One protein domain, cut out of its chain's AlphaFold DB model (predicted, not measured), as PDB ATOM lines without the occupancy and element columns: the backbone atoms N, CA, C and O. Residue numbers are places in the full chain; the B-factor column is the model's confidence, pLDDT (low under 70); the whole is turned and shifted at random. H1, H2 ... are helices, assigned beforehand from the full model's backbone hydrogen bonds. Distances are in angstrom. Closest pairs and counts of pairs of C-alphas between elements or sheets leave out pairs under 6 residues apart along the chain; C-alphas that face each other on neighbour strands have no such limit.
ATOM      1  N   ILE A  67     133.130  93.421 143.315       88.94
ATOM      2  CA  ILE A  67     133.963  93.976 142.247       88.94
ATOM      3  C   ILE A  67     134.993  94.923 142.845       88.94
ATOM      4  O   ILE A  67     134.668  95.766 143.681       88.94
ATOM      5  N   GLN A  68     136.232  94.813 142.382       89.56
ATOM      6  CA  GLN A  68     137.275  95.778 142.693       89.56
ATOM      7  C   GLN A  68     137.522  96.645 141.463       89.56
ATOM      8  O   GLN A  68     137.967  96.159 140.425       89.56
ATOM      9  N   VAL A  69     137.235  97.940 141.579       87.94
ATOM     10  CA  VAL A  69     137.510  98.899 140.507       87.94
ATOM     11  C   VAL A  69     138.857  99.553 140.780       87.94
ATOM     12  O   VAL A  69     139.004 100.348 141.710       87.94
ATOM     13  N   SER A  70     139.856  99.190 139.980       85.69
ATOM     14  CA  SER A  70     141.195  99.765 140.058       85.69
ATOM     15  C   SER A  70     141.257 101.148 139.399       85.69
ATOM     16  O   SER A  70     140.331 101.594 138.721       85.69
ATOM     17  N   SER A  71     142.359 101.864 139.634       86.00
ATOM     18  CA  SER A  71     142.679 103.120 138.934       86.00
ATOM     19  C   SER A  71     141.731 104.303 139.188       86.00
ATOM     20  O   SER A  71     141.782 105.298 138.467       86.00
ATOM     21  N   ILE A  72     140.906 104.261 140.242       86.75
ATOM     22  CA  ILE A  72     140.148 105.434 140.703       86.75
ATOM     23  C   ILE A  72     141.063 106.319 141.569       86.75
ATOM     24  O   ILE A  72     141.525 105.857 142.626       86.75
ATOM     25  N   PRO A  73     141.299 107.593 141.184       86.88
ATOM     26  CA  PRO A  73     142.062 108.534 141.998       86.88
ATOM     27  C   PRO A  73     141.474 108.650 143.403       86.88
ATOM     28  O   PRO A  73     140.256 108.734 143.543       86.88
ATOM     29  N   PHE A  74     142.326 108.701 144.429       82.19
ATOM     30  CA  PHE A  74     141.908 108.691 145.838       82.19
ATOM     31  C   PHE A  74     140.801 109.713 146.146       82.19
ATOM     32  O   PHE A  74     139.742 109.349 146.646       82.19
ATOM     33  N   LEU A  75     140.979 110.965 145.711       84.75
ATOM     34  CA  LEU A  75     140.013 112.055 145.915       84.75
ATOM     35  C   LEU A  75     138.664 111.856 145.198       84.75
ATOM     36  O   LEU A  75     137.703 112.561 145.489       84.75
ATOM     37  N   LYS A  76     138.585 110.925 144.242       85.56
ATOM     38  CA  LYS A  76     137.359 110.601 143.495       85.56
ATOM     39  C   LYS A  76     136.651 109.356 144.032       85.56
ATOM     40  O   LYS A  76     135.530 109.069 143.601       85.56
ATOM     41  N   ARG A  77     137.259 108.620 144.970       88.44
ATOM     42  CA  ARG A  77     136.631 107.461 145.611       88.44
ATOM     43  C   ARG A  77     135.504 107.945 146.508       88.44
ATOM     44  O   ARG A  77     135.711 108.667 147.475       88.44
ATOM     45  N   SER A  78     134.281 107.563 146.170       91.56
ATOM     46  CA  SER A  78     133.102 107.925 146.946       91.56
ATOM     47  C   SER A  78     132.058 106.824 146.865       91.56
ATOM     48  O   SER A  78     131.950 106.118 145.860       91.56
ATOM     49  N   ARG A  79     131.222 106.723 147.902       92.69
ATOM     50  CA  ARG A  79     130.059 105.827 147.899       92.69
ATOM     51  C   ARG A  79     129.103 106.133 146.744       92.69
ATOM     52  O   ARG A  79     128.490 105.219 146.209       92.69
ATOM     53  N   ALA A  80     128.993 107.403 146.348       93.19
ATOM     54  CA  ALA A  80     128.170 107.817 145.216       93.19
ATOM     55  C   ALA A  80     128.701 107.260 143.886       93.19
ATOM     56  O   ALA A  80     127.918 106.749 143.089       93.19
ATOM     57  N   LEU A  81     130.020 107.310 143.664       91.94
ATOM     58  CA  LEU A  81     130.642 106.719 142.479       91.94
ATOM     59  C   LEU A  81     130.507 105.190 142.479       91.94
ATOM     60  O   LEU A  81     130.099 104.626 141.471       91.94
ATOM     61  N   ALA A  82     130.787 104.536 143.611       92.50
ATOM     62  CA  ALA A  82     130.655 103.085 143.743       92.50
ATOM     63  C   ALA A  82     129.220 102.609 143.467       92.50
ATOM     64  O   ALA A  82     129.026 101.646 142.730       92.50
ATOM     65  N   ARG A  83     128.215 103.328 143.987       94.56
ATOM     66  CA  ARG A  83     126.805 103.052 143.694       94.56
ATOM     67  C   ARG A  83     126.501 103.191 142.208       94.56
ATOM     68  O   ARG A  83     125.957 102.259 141.639       94.56
ATOM     69  N   LYS A  84     126.895 104.305 141.578       94.44
ATOM     70  CA  LYS A  84     126.665 104.518 140.140       94.44
ATOM     71  C   LYS A  84     127.285 103.410 139.290       94.44
ATOM     72  O   LYS A  84     126.641 102.926 138.372       94.44
ATOM     73  N   LEU A  85     128.516 102.992 139.596       92.75
ATOM     74  CA  LEU A  85     129.169 101.890 138.880       92.75
ATOM     75  C   LEU A  85     128.443 100.559 139.105       92.75
ATOM     76  O   LEU A  85     128.206  99.826 138.151       92.75
ATOM     77  N   GLY A  86     128.050 100.271 140.349       92.44
ATOM     78  CA  GLY A  86     127.278  99.076 140.677       92.44
ATOM     79  C   GLY A  86     125.920  99.034 139.978       92.44
ATOM     80  O   GLY A  86     125.551  97.989 139.466       92.44
ATOM     81  N   GLU A  87     125.216 100.166 139.901       94.56
ATOM     82  CA  GLU A  87     123.927 100.309 139.204       94.56
ATOM     83  C   GLU A  87     124.047 100.166 137.680       94.56
ATOM     84  O   GLU A  87     123.117  99.694 137.035       94.56
ATOM     85  N   VAL A  88     125.191 100.538 137.093       93.75
ATOM     86  CA  VAL A  88     125.473 100.304 135.664       93.75
ATOM     87  C   VAL A  88     125.716  98.819 135.379       93.75
ATOM     88  O   VAL A  88     125.320  98.328 134.326       93.75
ATOM     89  N   LEU A  89     126.371  98.105 136.297       90.50
ATOM     90  CA  LEU A  89     126.690  96.683 136.136       90.50
ATOM     91  C   LEU A  89     125.534  95.758 136.539       90.50
ATOM     92  O   LEU A  89     125.455  94.630 136.057       90.50
ATOM     93  N   GLY A  90     124.650  96.209 137.426       91.00
ATOM     94  CA  GLY A  90     123.527  95.426 137.921       91.00
ATOM     95  C   GLY A  90     122.880  96.053 139.150       91.00
ATOM     96  O   GLY A  90     122.697  97.264 139.248       91.00
ATOM     97  N   ARG A  91     122.500  95.220 140.121       92.88
ATOM     98  CA  ARG A  91     121.928  95.697 141.383       92.88
ATOM     99  C   ARG A  91     123.044  96.003 142.376       92.88
ATOM    100  O   ARG A  91     123.713  95.092 142.854       92.88
ATOM    101  N   PHE A  92     123.198  97.270 142.750       93.88
ATOM    102  CA  PHE A  92     124.093  97.648 143.842       93.88
ATOM    103  C   PHE A  92     123.583  97.093 145.185       93.88
ATOM    104  O   PHE A  92     122.425  97.307 145.551       93.88
ATOM    105  N   ILE A  93     124.456  96.402 145.923       92.56
ATOM    106  CA  ILE A  93     124.156  95.831 147.246       92.56
ATOM    107  C   ILE A  93     124.859  96.659 148.318       92.56
ATOM    108  O   ILE A  93     124.214  97.340 149.116       92.56
ATOM    109  N   GLU A  94     126.188  96.655 148.295       92.56
ATOM    110  CA  GLU A  94     127.010  97.356 149.269       92.56
ATOM    111  C   GLU A  94     128.340  97.814 148.669       92.56
ATOM    112  O   GLU A  94     128.710  97.458 147.552       92.56
ATOM    113  N   VAL A  95     129.043  98.658 149.421       93.19
ATOM    114  CA  VAL A  95     130.418  99.056 149.126       93.19
ATOM    115  C   VAL A  95     131.226  98.914 150.401       93.19
ATOM    116  O   VAL A  95     130.774  99.349 151.465       93.19
ATOM    117  N   ASP A  96     132.429  98.364 150.287       90.75
ATOM    118  CA  ASP A  96     133.368  98.371 151.395       90.75
ATOM    119  C   ASP A  96     133.848  99.805 151.667       90.75
ATOM    120  O   ASP A  96     134.612 100.402 150.907       90.75
ATOM    121  N   THR A  97     133.377 100.380 152.770       88.88
ATOM    122  CA  THR A  97     133.727 101.750 153.159       88.88
ATOM    123  C   THR A  97     135.178 101.904 153.609       88.88
ATOM    124  O   THR A  97     135.681 103.031 153.571       88.88
ATOM    125  N   ALA A  98     135.854 100.817 154.004       87.31
ATOM    126  CA  ALA A  98     137.271 100.855 154.344       87.31
ATOM    127  C   ALA A  98     138.109 101.130 153.087       87.31
ATOM    128  O   ALA A  98     138.875 102.094 153.078       87.31
ATOM    129  N   SER A  99     137.833 100.416 151.987       84.25
ATOM    130  CA  SER A  99     138.500 100.611 150.685       84.25
ATOM    131  C   SER A  99     138.435 102.050 150.136       84.25
ATOM    132  O   SER A  99     139.322 102.507 149.409       84.25
ATOM    133  N   LEU A 100     137.404 102.820 150.507       83.94
ATOM    134  CA  LEU A 100     137.264 104.219 150.086       83.94
ATOM    135  C   LEU A 100     138.299 105.139 150.744       83.94
ATOM    136  O   LEU A 100     138.649 106.165 150.167       83.94
ATOM    137  N   LYS A 101     138.763 104.785 151.946       80.75
ATOM    138  CA  LYS A 101     139.741 105.551 152.731       80.75
ATOM    139  C   LYS A 101     141.164 105.027 152.570       80.75
ATOM    140  O   LYS A 101     142.099 105.665 153.051       80.75
ATOM    141  N   GLU A 102     141.338 103.899 151.888       76.38
ATOM    142  CA  GLU A 102     142.652 103.330 151.621       76.38
ATOM    143  C   GLU A 102     143.460 104.256 150.712       76.38
ATOM    144  O   GLU A 102     143.254 104.363 149.504       76.38
ATOM    145  N   THR A 103     144.403 104.955 151.322       64.44
ATOM    146  CA  THR A 103     145.464 105.677 150.629       64.44
ATOM    147  C   THR A 103     146.582 104.652 150.539       64.44
ATOM    148  O   THR A 103     147.089 104.265 151.581       64.44
ATOM    149  N   TRP A 104     146.849 104.087 149.364       59.84
ATOM    150  CA  TRP A 104     147.820 103.001 149.167       59.84
ATOM    151  C   TRP A 104     149.035 103.078 150.120       59.84
ATOM    152  O   TRP A 104     149.727 104.095 150.152       59.84
ATOM    153  N   GLY A 105     149.283 102.013 150.894       53.25
ATOM    154  CA  GLY A 105     150.598 101.770 151.498       53.25
ATOM    155  C   GLY A 105     151.628 101.464 150.397       53.25
ATOM    156  O   GLY A 105     151.222 101.071 149.303       53.25
ATOM    157  N   PRO A 106     152.932 101.689 150.641       48.56
ATOM    158  CA  PRO A 106     153.928 101.815 149.583       48.56
ATOM    159  C   PRO A 106     154.124 100.498 148.819       48.56
ATOM    160  O   PRO A 106     154.487  99.485 149.417       48.56
ATOM    161  N   TYR A 107     153.937 100.565 147.502       42.66
ATOM    162  CA  TYR A 107     154.617  99.750 146.498       42.66
ATOM    163  C   TYR A 107     155.213 100.704 145.466       42.66
ATOM    164  O   TYR A 107     154.475 101.629 145.049       42.66
TER     165      TYR A 107
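What this domain is: This is residues 67 to 107 of the 107 residues of the protein "DUF4283 domain-containing protein" of Cannabis sativa (UniProt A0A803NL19). Little regular structure is here: a small rod made mostly of loop, in which the unnamed stretch of residues 67 to 78 leads to one helix, H1, residues 79 to 89, and residues 90 to 96 fold back to a very short helix, H2, near the beginning of H1. The printed part has 41 residues, with H1 then H2 and no named strand; the class is all helix, with 16 residues in named elements. It is only just compact, close to loose, with a radius of gyration of the C-alphas of 10.7 A and spans of 33 by 16 by 16 A.

Where its parts are: Start at C-alpha 67, (133.963, 93.976, 142.247), and pass the unnamed stretch to residue 78. Find C-alpha 79 at (130.059, 105.827, 147.899); from there H1, residues 79 to 89, runs 15.3 A. H2, residues 97 to 101, covers 7.1 A and ends at C-alpha 101, (139.741, 105.551, 152.731).

How they stand to each other: Look at Arg 79 and Thr 97: their C-alphas, the closest of H1 and H2, are 7.6 A apart, and the helices are close but not clearly touching. In H1 every O i to N i+4 pair is within hydrogen-bond range; in H2 0 of 1 is, beside 1 of 2 O i to N i+3 pairs.

The domain as a whole: The C-alphas farthest apart are those of Arg 91 and Pro 106, 33.6 A. The printed part has no cut, and the link from H1 to H2, 7 residues, is short. The mean pLDDT of the printed part is 85.0; look for values under 70 at residues 103 to 107, where the chain ends.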